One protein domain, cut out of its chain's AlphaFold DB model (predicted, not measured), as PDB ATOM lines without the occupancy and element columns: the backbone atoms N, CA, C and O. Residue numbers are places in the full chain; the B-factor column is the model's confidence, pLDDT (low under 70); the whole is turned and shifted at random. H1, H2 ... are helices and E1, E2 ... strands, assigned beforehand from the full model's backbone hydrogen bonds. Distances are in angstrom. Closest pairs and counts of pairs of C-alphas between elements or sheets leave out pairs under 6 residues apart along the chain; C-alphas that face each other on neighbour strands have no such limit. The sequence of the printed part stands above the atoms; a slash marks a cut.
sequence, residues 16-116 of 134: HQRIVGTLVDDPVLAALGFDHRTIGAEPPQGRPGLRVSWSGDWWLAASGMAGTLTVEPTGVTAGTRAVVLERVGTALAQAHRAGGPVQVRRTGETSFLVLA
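Overview. This is residues 16 to 116 of the 134 residues of an uncharacterized protein of Pseudonocardia sediminis (UniProt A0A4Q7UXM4). A strongly twisted antiparallel sheet of four strands has the long helix H4 and the shorter H1 on one face, making two layers, one of strands and one of helices. Short H2 packs on H4, and short H3 only grazes the sheet. The printed part has 101 residues, with elements in the order H1 H2 E1 H3 E2 H4 E3 E4; the sheet's order is E1 - E2 - E4 - E3 and the class is mixed. The whole is compact, with a radius of gyration of the C-alphas of 12.7 A and spans of 38 by 27 by 23 A.

Arrangement. E2, residues 66 to 74, is the antiparallel neighbour of E1, residues 49 to 54, with N 51 and O 72 within hydrogen-bond range at 2.9 A. E4, residues 111 to 115, is antiparallel to E2, with N 69 and O 112 at 2.8 A. E3, residues 103 to 106, forms a hairpin with E4, with N 113 and O 105 at 2.7 A. H4, residues 78 to 97, has a height over the sheet of 7.7 A. E2, H4 and E3 form a split strand-helix-strand unit, its two strands running the same way with E4 between them; the crossover is right-handed. H1, residues 16 to 24, touches residues 88 to 95 of H4 alone at a steep tilt of 63 degrees, opposite ways; the closest C-alphas, of Leu 23 and Ala 91, are 6.7 A apart. H2, residues 27 to 31, only just touches H4, with 3 pairs of C-alphas within 8 A, the closest those of Leu 29 and Val 84, 7.3 A. H3, residues 58 to 61, is apart from H4. Every O i to N i+4 pair is within hydrogen-bond range in H1 and H2, and 15 of 16 in H4; H3 is too short for one.

Along the chain. H4 is 29.2 A long, E2 25.7 A and E1 16.8 A. H1 begins at C-alpha 16 (286.903, 341.562, 468.189), and E4 ends at C-alpha 115 (280.240, 339.553, 458.517).

Size, cuts and confidence. The farthest C-alphas, of Gly 46 and Gly 64, are 38.6 A apart. The printed part has no cut; the link from H2 to E1, 17 residues, is long. The pLDDT is under 70 at residues 41 to 44, 56 to 66, 98 to 102 and 116.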
ATOM      1  N   HIS A  16     286.165 342.442 467.283       79.62
ATOM      2  CA  HIS A  16     286.903 341.562 468.189       79.62
ATOM      3  C   HIS A  16     286.430 341.715 469.640       79.62
ATOM      4  O   HIS A  16     286.068 340.727 470.272       79.62
ATOM      5  N   GLN A  17     286.371 342.947 470.153       81.56
ATOM      6  CA  GLN A  17     285.936 343.215 471.527       81.56
ATOM      7  C   GLN A  17     284.489 342.777 471.778       81.56
ATOM      8  O   GLN A  17     284.198 342.233 472.839       81.56
ATOM      9  N   ARG A  18     283.585 342.953 470.805       79.62
ATOM     10  CA  ARG A  18     282.187 342.496 470.925       79.62
ATOM     11  C   ARG A  18     282.071 340.977 470.968       79.62
ATOM     12  O   ARG A  18     281.298 340.452 471.764       79.62
ATOM     13  N   ILE A  19     282.826 340.281 470.117       83.94
ATOM     14  CA  ILE A  19     282.858 338.815 470.085       83.94
ATOM     15  C   ILE A  19     283.424 338.275 471.393       83.94
ATOM     16  O   ILE A  19     282.777 337.448 472.026       83.94
ATOM     17  N   VAL A  20     284.581 338.776 471.833       87.44
ATOM     18  CA  VAL A  20     285.184 338.359 473.105       87.44
ATOM     19  C   VAL A  20     284.234 338.640 474.266       87.44
ATOM     20  O   VAL A  20     283.981 337.731 475.046       87.44
ATOM     21  N   GLY A  21     283.630 339.832 474.332       86.75
ATOM     22  CA  GLY A  21     282.637 340.167 475.359       86.75
ATOM     23  C   GLY A  21     281.448 339.205 475.369       86.75
ATOM     24  O   GLY A  21     281.133 338.636 476.403       86.75
ATOM     25  N   THR A  22     280.868 338.914 474.200       87.50
ATOM     26  CA  THR A  22     279.763 337.946 474.069       87.50
ATOM     27  C   THR A  22     280.128 336.568 474.622       87.50
ATOM     28  O   THR A  22     279.307 335.927 475.269       87.50
ATOM     29  N   LEU A  23     281.341 336.086 474.338       89.19
ATOM     30  CA  LEU A  23     281.786 334.769 474.794       89.19
ATOM     31  C   LEU A  23     282.106 334.756 476.292       89.19
ATOM     32  O   LEU A  23     281.838 333.761 476.954       89.19
ATOM     33  N   VAL A  24     282.657 335.849 476.818       89.06
ATOM     34  CA  VAL A  24     282.918 336.035 478.252       89.06
ATOM     35  C   VAL A  24     281.624 336.084 479.058       89.06
ATOM     36  O   VAL A  24     281.564 335.510 480.143       89.06
ATOM     37  N   ASP A  25     280.597 336.735 478.518       87.69
ATOM     38  CA  ASP A  25     279.294 336.874 479.165       87.69
ATOM     39  C   ASP A  25     278.405 335.628 478.992       87.69
ATOM     40  O   ASP A  25     277.309 335.567 479.552       87.69
ATOM     41  N   ASP A  26     278.843 334.615 478.230       89.06
ATOM     42  CA  ASP A  26     278.067 333.394 478.028       89.06
ATOM     43  C   ASP A  26     278.086 332.518 479.298       89.06
ATOM     44  O   ASP A  26     279.131 331.978 479.676       89.06
ATOM     45  N   PRO A  27     276.930 332.294 479.951       88.31
ATOM     46  CA  PRO A  27     276.886 331.605 481.237       88.31
ATOM     47  C   PRO A  27     277.263 330.120 481.137       88.31
ATOM     48  O   PRO A  27     277.698 329.529 482.124       88.31
ATOM     49  N   VAL A  28     277.108 329.502 479.961       89.44
ATOM     50  CA  VAL A  28     277.470 328.095 479.750       89.44
ATOM     51  C   VAL A  28     278.981 327.969 479.592       89.44
ATOM     52  O   VAL A  28     279.577 327.077 480.189       89.44
ATOM     53  N   LEU A  29     279.614 328.874 478.842       88.88
ATOM     54  CA  LEU A  29     281.073 328.941 478.754       88.88
ATOM     55  C   LEU A  29     281.696 329.228 480.127       88.88
ATOM     56  O   LEU A  29     282.611 328.505 480.530       88.88
ATOM     57  N   ALA A  30     281.132 330.165 480.893       88.00
ATOM     58  CA  ALA A  30     281.574 330.456 482.255       88.00
ATOM     59  C   ALA A  30     281.467 329.231 483.182       88.00
ATOM     60  O   ALA A  30     282.415 328.911 483.899       88.00
ATOM     61  N   ALA A  31     280.354 328.489 483.128       87.12
ATOM     62  CA  ALA A  31     280.174 327.257 483.906       87.12
ATOM     63  C   ALA A  31     281.171 326.145 483.525       87.12
ATOM     64  O   ALA A  31     281.509 325.302 484.354       87.12
ATOM     65  N   LEU A  32     281.667 326.154 482.284       85.00
ATOM     66  CA  LEU A  32     282.709 325.249 481.789       85.00
ATOM     67  C   LEU A  32     284.139 325.748 482.085       85.00
ATOM     68  O   LEU A  32     285.105 325.081 481.713       85.00
ATOM     69  N   GLY A  33     284.290 326.897 482.753       85.50
ATOM     70  CA  GLY A  33     285.581 327.483 483.128       85.50
ATOM     71  C   GLY A  33     286.217 328.384 482.063       85.50
ATOM     72  O   GLY A  33     287.392 328.733 482.187       85.50
ATOM     73  N   PHE A  34     285.471 328.758 481.023       87.00
ATOM     74  CA  PHE A  34     285.895 329.722 480.010       87.00
ATOM     75  C   PHE A  34     285.368 331.113 480.389       87.00
ATOM     76  O   PHE A  34     284.173 331.366 480.272       87.00
ATOM     77  N   ASP A  35     286.239 332.012 480.851       81.75
ATOM     78  CA  ASP A  35     285.854 333.344 481.337       81.75
ATOM     79  C   ASP A  35     286.765 334.460 480.789       81.75
ATOM     80  O   ASP A  35     287.623 334.234 479.932       81.75
ATOM     81  N   HIS A  36     286.591 335.689 481.294       77.25
ATOM     82  CA  HIS A  36     287.369 336.878 480.907       77.25
ATOM     83  C   HIS A  36     288.896 336.725 481.004       77.25
ATOM     84  O   HIS A  36     289.622 337.518 480.406       77.25
ATOM     85  N   ARG A  37     289.405 335.752 481.765       74.56
ATOM     86  CA  ARG A  37     290.840 335.486 481.942       74.56
ATOM     87  C   ARG A  37     291.374 334.470 480.944       74.56
ATOM     88  O   ARG A  37     292.587 334.379 480.783       74.56
ATOM     89  N   THR A  38     290.499 333.684 480.323       78.00
ATOM     90  CA  THR A  38     290.883 332.544 479.480       78.00
ATOM     91  C   THR A  38     290.360 332.644 478.047       78.00
ATOM     92  O   THR A  38     290.800 331.877 477.190       78.00
ATOM     93  N   ILE A  39     289.466 333.593 477.761       80.69
ATOM     94  CA  ILE A  39     288.937 333.892 476.426       80.69
ATOM     95  C   ILE A  39     289.693 335.081 475.821       80.69
ATOM     96  O   ILE A  39     289.745 336.160 476.406       80.69
ATOM     97  N   GLY A  40     290.265 334.902 474.627       70.88
ATOM     98  CA  GLY A  40     290.978 335.966 473.899       70.88
ATOM     99  C   GLY A  40     292.366 336.316 474.456       70.88
ATOM    100  O   GLY A  40     293.074 337.120 473.855       70.88
ATOM    101  N   ALA A  41     292.775 335.684 475.556       69.44
ATOM    102  CA  ALA A  41     294.117 335.737 476.128       69.44
ATOM    103  C   ALA A  41     294.809 334.371 476.005       69.44
ATOM    104  O   ALA A  41     294.170 333.363 475.698       69.44
ATOM    105  N   GLU A  42     296.122 334.324 476.238       65.19
ATOM    106  CA  GLU A  42     296.843 333.054 476.328       65.19
ATOM    107  C   GLU A  42     296.399 332.309 477.597       65.19
ATOM    108  O   GLU A  42     296.586 332.825 478.703       65.19
ATOM    109  N   PRO A  43     295.763 331.131 477.469       62.59
ATOM    110  CA  PRO A  43     295.201 330.474 478.630       62.59
ATOM    111  C   PRO A  43     296.310 329.916 479.529       62.59
ATOM    112  O   PRO A  43     297.288 329.352 479.028       62.59
ATOM    113  N   PRO A  44     296.176 330.035 480.862       62.97
ATOM    114  CA  PRO A  44     297.114 329.422 481.791       62.97
ATOM    115  C   PRO A  44     297.161 327.902 481.579       62.97
ATOM    116  O   PRO A  44     296.131 327.257 481.363       62.97
ATOM    117  N   GLN A  45     298.366 327.326 481.649       70.12
ATOM    118  CA  GLN A  45     298.585 325.901 481.390       70.12
ATOM    119  C   GLN A  45     297.659 325.021 482.244       70.12
ATOM    120  O   GLN A  45     297.550 325.195 483.459       70.12
ATOM    121  N   GLY A  46     296.992 324.064 481.592       70.44
ATOM    122  CA  GLY A  46     296.133 323.076 482.251       70.44
ATOM    123  C   GLY A  46     294.711 323.540 482.582       70.44
ATOM    124  O   GLY A  46     293.983 322.782 483.217       70.44
ATOM    125  N   ARG A  47     294.287 324.741 482.161       80.81
ATOM    126  CA  ARG A  47     292.904 325.220 482.330       80.81
ATOM    127  C   ARG A  47     292.159 325.338 480.994       80.81
ATOM    128  O   ARG A  47     292.803 325.594 479.976       80.81
ATOM    129  N   PRO A  48     290.820 325.188 480.992       86.25
ATOM    130  CA  PRO A  48     290.001 325.497 479.830       86.25
ATOM    131  C   PRO A  48     290.192 326.949 479.390       86.25
ATOM    132  O   PRO A  48     290.168 327.871 480.207       86.25
ATOM    133  N   GLY A  49     290.381 327.154 478.093       88.44
ATOM    134  CA  GLY A  49     290.535 328.486 477.524       88.44
ATOM    135  C   GLY A  49     290.230 328.526 476.043       88.44
ATOM    136  O   GLY A  49     290.248 327.496 475.369       88.44
ATOM    137  N   LEU A  50     289.934 329.712 475.531       88.44
ATOM    138  CA  LEU A  50     289.429 329.902 474.180       88.44
ATOM    139  C   LEU A  50     290.302 330.922 473.456       88.44
ATOM    140  O   LEU A  50     290.207 332.132 473.684       88.44
ATOM    141  N   ARG A  51     291.162 330.423 472.569       87.56
ATOM    142  CA  ARG A  51     291.985 331.274 471.712       87.56
ATOM    143  C   ARG A  51     291.131 331.757 470.544       87.56
ATOM    144  O   ARG A  51     290.475 330.962 469.876       87.56
ATOM    145  N   VAL A  52     291.134 333.068 470.331       86.06
ATOM    146  CA  VAL A  52     290.354 333.754 469.296       86.06
ATOM    147  C   VAL A  52     291.337 334.432 468.349       86.06
ATOM    148  O   VAL A  52     292.088 335.309 468.772       86.06
ATOM    149  N   SER A  53     291.343 334.044 467.079       85.38
ATOM    150  CA  SER A  53     292.226 334.605 466.052       85.38
ATOM    151  C   SER A  53     291.452 334.972 464.786       85.38
ATOM    152  O   SER A  53     290.321 334.535 464.581       85.38
ATOM    153  N   TRP A  54     292.046 335.825 463.951       83.25
ATOM    154  CA  TRP A  54     291.415 336.358 462.744       83.25
ATOM    155  C   TRP A  54     292.295 336.119 461.521       83.25
ATOM    156  O   TRP A  54     293.519 336.237 461.600       83.25
ATOM    157  N   SER A  55     291.678 335.830 460.376       74.50
ATOM    158  CA  SER A  55     292.358 335.842 459.082       74.50
ATOM    159  C   SER A  55     292.658 337.294 458.679       74.50
ATOM    160  O   SER A  55     291.862 337.936 457.990       74.50
ATOM    161  N   GLY A  56     293.782 337.826 459.158       68.38
ATOM    162  CA  GLY A  56     294.238 339.192 458.895       68.38
ATOM    163  C   GLY A  56     293.569 340.269 459.756       68.38
ATOM    164  O   GLY A  56     292.857 339.996 460.723       68.38
ATOM    165  N   ASP A  57     293.790 341.521 459.368       64.75
ATOM    166  CA  ASP A  57     293.437 342.721 460.142       64.75
ATOM    167  C   ASP A  57     291.978 343.168 459.990       64.75
ATOM    168  O   ASP A  57     291.624 344.320 460.230       64.75
ATOM    169  N   TRP A  58     291.084 342.254 459.613       68.56
ATOM    170  CA  TRP A  58     289.671 342.561 459.391       68.56
ATOM    171  C   TRP A  58     288.998 343.230 460.602       68.56
ATOM    172  O   TRP A  58     288.170 344.134 460.459       68.56
ATOM    173  N   TRP A  59     289.404 342.825 461.806       64.38
ATOM    174  CA  TRP A  59     288.918 343.370 463.070       64.38
ATOM    175  C   TRP A  59     289.221 344.871 463.261       64.38
ATOM    176  O   TRP A  59     288.580 345.493 464.109       64.38
ATOM    177  N   LEU A  60     290.151 345.447 462.483       58.12
ATOM    178  CA  LEU A  60     290.494 346.874 462.485       58.12
ATOM    179  C   LEU A  60     289.618 347.709 461.541       58.12
ATOM    180  O   LEU A  60     289.367 348.874 461.836       58.12
ATOM    181  N   ALA A  61     289.161 347.140 460.421       52.69
ATOM    182  CA  ALA A  61     288.555 347.920 459.338       52.69
ATOM    183  C   ALA A  61     287.021 348.003 459.401       52.69
ATOM    184  O   ALA A  61     286.463 348.993 458.941       52.69
ATOM    185  N   ALA A  62     286.334 346.981 459.939       53.28
ATOM    186  CA  ALA A  62     284.861 346.903 460.037       53.28
ATOM    187  C   ALA A  62     284.089 347.314 458.754       53.28
ATOM    188  O   ALA A  62     282.920 347.690 458.810       53.28
ATOM    189  N   SER A  63     284.726 347.238 457.584       52.94
ATOM    190  CA  SER A  63     284.271 347.896 456.361       52.94
ATOM    191  C   SER A  63     283.626 346.892 455.410       52.94
ATOM    192  O   SER A  63     284.285 346.429 454.483       52.94
ATOM    193  N   GLY A  64     282.374 346.492 455.659       53.91
ATOM    194  CA  GLY A  64     281.512 345.752 454.710       53.91
ATOM    195  C   GLY A  64     282.036 344.415 454.146       53.91
ATOM    196  O   GLY A  64     281.357 343.781 453.345       53.91
ATOM    197  N   MET A  65     283.229 343.980 454.544       62.09
ATOM    198  CA  MET A  65     283.886 342.755 454.108       62.09
ATOM    199  C   MET A  65     283.619 341.630 455.107       62.09
ATOM    200  O   MET A  65     283.285 341.878 456.267       62.09
ATOM    201  N   ALA A  66     283.811 340.390 454.668       68.88
ATOM    202  CA  ALA A  66     283.796 339.218 455.531       68.88
ATOM    203  C   ALA A  66     285.195 338.954 456.111       68.88
ATOM    204  O   ALA A  66     286.186 339.048 455.389       68.88
ATOM    205  N   GLY A  67     285.271 338.594 457.389       76.94
ATOM    206  CA  GLY A  67     286.480 338.093 458.040       76.94
ATOM    207  C   GLY A  67     286.295 336.643 458.475       76.94
ATOM    208  O   GLY A  67     285.175 336.221 458.757       76.94
ATOM    209  N   THR A  68     287.374 335.864 458.551       81.44
ATOM    210  CA  THR A  68     287.326 334.539 459.184       81.44
ATOM    211  C   THR A  68     287.842 334.653 460.608       81.44
ATOM    212  O   THR A  68     288.965 335.092 460.836       81.44
ATOM    213  N   LEU A  69     287.004 334.256 461.555       86.06
ATOM    214  CA  LEU A  69     287.334 334.061 462.952       86.06
ATOM    215  C   LEU A  69     287.658 332.585 463.178       86.06
ATOM    216  O   LEU A  69     286.852 331.717 462.849       86.06
ATOM    217  N   THR A  70     288.790 332.296 463.796       88.12
ATOM    218  CA  THR A  70     289.126 330.952 464.265       88.12
ATOM    219  C   THR A  70     289.054 330.930 465.786       88.12
ATOM    220  O   THR A  70     289.572 331.817 466.467       88.12
ATOM    221  N   VAL A  71     288.358 329.927 466.315       88.81
ATOM    222  CA  VAL A  71     288.157 329.713 467.746       88.81
ATOM    223  C   VAL A  71     288.711 328.352 468.123       88.81
ATOM    224  O   VAL A  71     288.238 327.325 467.644       88.81
ATOM    225  N   GLU A  72     289.678 328.338 469.028       89.88
ATOM    226  CA  GLU A  72     290.338 327.115 469.472       89.88
ATOM    227  C   GLU A  72     290.138 326.908 470.977       89.88
ATOM    228  O   GLU A  72     290.735 327.621 471.791       89.88
ATOM    229  N   PRO A  73     289.320 325.915 471.373       89.12
ATOM    230  CA  PRO A  73     289.261 325.455 472.750       89.12
ATOM    231  C   PRO A  73     290.537 324.694 473.124       89.12
ATOM    232  O   PRO A  73     290.933 323.715 472.477       89.12
ATOM    233  N   THR A  74     291.147 325.128 474.216       89.06
ATOM    234  CA  THR A  74     292.372 324.592 474.814       89.06
ATOM    235  C   THR A  74     292.066 324.023 476.199       89.06
ATOM    236  O   THR A  74     291.048 324.368 476.797       89.06
ATOM    237  N   GLY A  75     292.913 323.115 476.692       85.00
ATOM    238  CA  GLY A  75     292.742 322.525 478.027       85.00
ATOM    239  C   GLY A  75     291.495 321.645 478.187       85.00
ATOM    240  O   GLY A  75     291.062 321.406 479.309       85.00
ATOM    241  N   VAL A  76     290.910 321.168 477.080       87.12
ATOM    242  CA  VAL A  76     289.699 320.333 477.070       87.12
ATOM    243  C   VAL A  76     289.852 319.100 476.181       87.12
ATOM    244  O   VAL A  76     290.677 319.072 475.267       87.12
ATOM    245  N   THR A  77     289.031 318.078 476.436       87.44
ATOM    246  CA  THR A  77     288.977 316.858 475.612       87.44
ATOM    247  C   THR A  77     288.375 317.131 474.227       87.44
ATOM    248  O   THR A  77     287.679 318.128 474.031       87.44
ATOM    249  N   ALA A  78     288.580 316.221 473.269       83.94
ATOM    250  CA  ALA A  78     287.994 316.337 471.928       83.94
ATOM    251  C   ALA A  78     286.451 316.382 471.945       83.94
ATOM    252  O   ALA A  78     285.854 317.181 471.226       83.94
ATOM    253  N   GLY A  79     285.803 315.592 472.811       83.12
ATOM    254  CA  GLY A  79     284.344 315.621 472.970       83.12
ATOM    255  C   GLY A  79     283.847 316.958 473.524       83.12
ATOM    256  O   GLY A  79     282.913 317.553 472.992       83.12
ATOM    257  N   THR A  80     284.532 317.494 474.538       86.25
ATOM    258  CA  THR A  80     284.231 318.823 475.092       86.25
ATOM    259  C   THR A  80     284.482 319.936 474.071       86.25
ATOM    260  O   THR A  80     283.716 320.892 474.013       86.25
ATOM    261  N   ARG A  81     285.514 319.808 473.224       87.62
ATOM    262  CA  ARG A  81     285.836 320.784 472.175       87.62
ATOM    263  C   ARG A  81     284.669 320.984 471.209       87.62
ATOM    264  O   ARG A  81     284.334 322.129 470.917       87.62
ATOM    265  N   ALA A  82     284.033 319.906 470.749       86.56
ATOM    266  CA  ALA A  82     282.891 319.997 469.840       86.56
ATOM    267  C   ALA A  82     281.713 320.762 470.470       86.56
ATOM    268  O   ALA A  82     281.200 321.701 469.862       86.56
ATOM    269  N   VAL A  83     281.364 320.428 471.717       89.19
ATOM    270  CA  VAL A  83     280.280 321.083 472.472       89.19
ATOM    271  C   VAL A  83     280.573 322.568 472.702       89.19
ATOM    272  O   VAL A  83     279.699 323.414 472.515       89.19
ATOM    273  N   VAL A  84     281.814 322.915 473.057       90.50
ATOM    274  CA  VAL A  84     282.234 324.314 473.233       90.50
ATOM    275  C   VAL A  84     282.102 325.088 471.920       90.50
ATOM    276  O   VAL A  84     281.565 326.190 471.917       90.50
ATOM    277  N   LEU A  85     282.519 324.512 470.790       90.38
ATOM    278  CA  LEU A  85     282.409 325.154 469.475       90.38
ATOM    279  C   LEU A  85     280.951 325.343 469.027       90.38
ATOM    280  O   LEU A  85     280.613 326.375 468.443       90.38
ATOM    281  N   GLU A  86     280.067 324.391 469.324       89.69
ATOM    282  CA  GLU A  86     278.623 324.550 469.104       89.69
ATOM    283  C   GLU A  86     278.029 325.658 469.975       89.69
ATOM    284  O   GLU A  86     277.229 326.476 469.498       89.69
ATOM    285  N   ARG A  87     278.454 325.737 471.242       91.50
ATOM    286  CA  ARG A  87     278.004 326.789 472.151       91.50
ATOM    287  C   ARG A  87     278.476 328.163 471.696       91.50
ATOM    288  O   ARG A  87     277.661 329.078 471.657       91.50
ATOM    289  N   VAL A  88     279.733 328.292 471.277       90.12
ATOM    290  CA  VAL A  88     280.291 329.515 470.674       90.12
ATOM    291  C   VAL A  88     279.447 329.956 469.484       90.12
ATOM    292  O   VAL A  88     279.010 331.103 469.432       90.12
ATOM    293  N   GLY A  89     279.141 329.042 468.557       87.06
ATOM    294  CA  GLY A  89     278.271 329.347 467.419       87.06
ATOM    295  C   GLY A  89     276.898 329.874 467.851       87.06
ATOM    296  O   GLY A  89     276.399 330.848 467.289       87.06
ATOM    297  N   THR A  90     276.314 329.271 468.889       88.94
ATOM    298  CA  THR A  90     275.017 329.675 469.448       88.94
ATOM    299  C   THR A  90     275.070 331.050 470.111       88.94
ATOM    300  O   THR A  90     274.212 331.884 469.823       88.94
ATOM    301  N   ALA A  91     276.072 331.309 470.953       87.31
ATOM    302  CA  ALA A  91     276.260 332.582 471.646       87.31
ATOM    303  C   ALA A  91     276.422 333.736 470.645       87.31
ATOM    304  O   ALA A  91     275.742 334.757 470.740       87.31
ATOM    305  N   LEU A  92     277.238 333.532 469.607       84.75
ATOM    306  CA  LEU A  92     277.442 334.519 468.545       84.75
ATOM    307  C   LEU A  92     276.169 334.759 467.717       84.75
ATOM    308  O   LEU A  92     275.835 335.904 467.409       84.75
ATOM    309  N   ALA A  93     275.407 333.706 467.404       82.00
ATOM    310  CA  ALA A  93     274.123 333.846 466.717       82.00
ATOM    311  C   ALA A  93     273.069 334.571 467.574       82.00
ATOM    312  O   ALA A  93     272.264 335.342 467.046       82.00
ATOM    313  N   GLN A  94     273.052 334.339 468.889       82.56
ATOM    314  CA  GLN A  94     272.167 335.038 469.825       82.56
ATOM    315  C   GLN A  94     272.526 336.517 469.943       82.56
ATOM    316  O   GLN A  94     271.631 337.357 469.850       82.56
ATOM    317  N   ALA A  95     273.816 336.842 470.054       76.00
ATOM    318  CA  ALA A  95     274.278 338.223 470.078       76.00
ATOM    319  C   ALA A  95     273.840 338.982 468.825       76.00
ATOM    320  O   ALA A  95     273.324 340.090 468.940       76.00
ATOM    321  N   HIS A  96     273.936 338.371 467.639       74.12
ATOM    322  CA  HIS A  96     273.422 338.978 466.409       74.12
ATOM    323  C   HIS A  96     271.916 339.273 466.475       74.12
ATOM    324  O   HIS A  96     271.488 340.385 466.167       74.12
ATOM    325  N   ARG A  97     271.102 338.309 466.931       71.00
ATOM    326  CA  ARG A  97     269.645 338.493 467.071       71.00
ATOM    327  C   ARG A  97     269.275 339.599 468.058       71.00
ATOM    328  O   ARG A  97     268.254 340.248 467.865       71.00
ATOM    329  N   ALA A  98     270.105 339.847 469.068       68.62
ATOM    330  CA  ALA A  98     269.922 340.922 470.043       68.62
ATOM    331  C   ALA A  98     270.278 342.326 469.497       68.62
ATOM    332  O   ALA A  98     270.531 343.245 470.270       68.62
ATOM    333  N   GLY A  99     270.328 342.505 468.170       61.44
ATOM    334  CA  GLY A  99     270.799 343.743 467.539       61.44
ATOM    335  C   GLY A  99     272.323 343.835 467.479       61.44
ATOM    336  O   GLY A  99     272.882 344.910 467.255       61.44
ATOM    337  N   GLY A 100     273.005 342.706 467.685       60.47
ATOM    338  CA  GLY A 100     274.442 342.607 467.561       60.47
ATOM    339  C   GLY A 100     274.879 342.849 466.114       60.47
ATOM    340  O   GLY A 100     274.282 342.314 465.176       60.47
ATOM    341  N   PRO A 101     275.966 343.600 465.908       51.88
ATOM    342  CA  PRO A 101     276.374 344.043 464.582       51.88
ATOM    343  C   PRO A 101     276.867 342.906 463.678       51.88
ATOM    344  O   PRO A 101     277.046 343.096 462.487       51.88
ATOM    345  N   VAL A 102     277.124 341.725 464.231       67.00
ATOM    346  CA  VAL A 102     278.020 340.756 463.618       67.00
ATOM    347  C   VAL A 102     277.260 339.482 463.272       67.00
ATOM    348  O   VAL A 102     276.870 338.741 464.169       67.00
ATOM    349  N   GLN A 103     277.064 339.208 461.982       74.06
ATOM    350  CA  GLN A 103     276.522 337.920 461.553       74.06
ATOM    351  C   GLN A 103     277.654 336.894 461.544       74.06
ATOM    352  O   GLN A 103     278.710 337.131 460.959       74.06
ATOM    353  N   VAL A 104     277.432 335.741 462.171       75.50
ATOM    354  CA  VAL A 104     278.433 334.676 462.256       75.50
ATOM    355  C   VAL A 104     277.879 333.384 461.668       75.50
ATOM    356  O   VAL A 104     276.763 332.976 461.985       75.50
ATOM    357  N   ARG A 105     278.661 332.723 460.813       80.06
ATOM    358  CA  ARG A 105     278.348 331.414 460.231       80.06
ATOM    359  C   ARG A 105     279.537 330.481 460.398       80.06
ATOM    360  O   ARG A 105     280.627 330.802 459.948       80.06
ATOM    361  N   ARG A 106     279.335 329.303 460.987       82.00
ATOM    362  CA  ARG A 106     280.386 328.277 461.067       82.00
ATOM    363  C   ARG A 106     280.750 327.795 459.656       82.00
ATOM    364  O   ARG A 106     279.858 327.459 458.880       82.00
ATOM    365  N   THR A 107     282.034 327.807 459.316       82.69
ATOM    366  CA  THR A 107     282.562 327.407 457.995       82.69
ATOM    367  C   THR A 107     283.549 326.251 458.062       82.69
ATOM    368  O   THR A 107     283.871 325.674 457.029       82.69
ATOM    369  N   GLY A 108     284.000 325.882 459.258       81.38
ATOM    370  CA  GLY A 108     284.846 324.717 459.483       81.38
ATOM    371  C   GLY A 108     284.687 324.180 460.898       81.38
ATOM    372  O   GLY A 108     283.796 324.597 461.644       81.38
ATOM    373  N   GLU A 109     285.573 323.264 461.282       82.12
ATOM    374  CA  GLU A 109     285.554 322.672 462.621       82.12
ATOM    375  C   GLU A 109     285.700 323.755 463.698       82.12
ATOM    376  O   GLU A 109     284.841 323.865 464.566       82.12
ATOM    377  N   THR A 110     286.702 324.622 463.573       84.69
ATOM    378  CA  THR A 110     287.011 325.722 464.507       84.69
ATOM    379  C   THR A 110     286.787 327.111 463.907       84.69
ATOM    380  O   THR A 110     287.005 328.122 464.572       84.69
ATOM    381  N   SER A 111     286.356 327.176 462.648       85.00
ATOM    382  CA  SER A 111     286.294 328.420 461.880       85.00
ATOM    383  C   SER A 111     284.871 328.937 461.726       85.00
ATOM    384  O   SER A 111     283.928 328.196 461.431       85.00
ATOM    385  N   PHE A 112     284.743 330.247 461.872       85.44
ATOM    386  CA  PHE A 112     283.518 331.010 461.781       85.44
ATOM    387  C   PHE A 112     283.736 332.169 460.812       85.44
ATOM    388  O   PHE A 112     284.595 333.019 461.009       85.44
ATOM    389  N   LEU A 113     282.941 332.225 459.752       81.56
ATOM    390  CA  LEU A 113     282.835 333.411 458.923       81.56
ATOM    391  C   LEU A 113     282.070 334.477 459.691       81.56
ATOM    392  O   LEU A 113     280.976 334.225 460.195       81.56
ATOM    393  N   VAL A 114     282.639 335.667 459.731       77.69
ATOM    394  CA  VAL A 114     282.095 336.819 460.418       77.69
ATOM    395  C   VAL A 114     281.854 337.930 459.407       77.69
ATOM    396  O   VAL A 114     282.763 338.349 458.695       77.69
ATOM    397  N   LEU A 115     280.623 338.419 459.346       73.94
ATOM    398  CA  LEU A 115     280.240 339.553 458.517       73.94
ATOM    399  C   LEU A 115     280.070 340.769 459.420       73.94
ATOM    400  O   LEU A 115     279.322 340.734 460.401       73.94
ATOM    401  N   ALA A 116     280.788 341.839 459.089       64.69
ATOM    402  CA  ALA A 116     280.602 343.135 459.720       64.69
ATOM    403  C   ALA A 116     279.217 343.641 459.323       64.69
ATOM    404  O   ALA A 116     278.769 343.381 458.199       64.69
TER     405      ALA A 116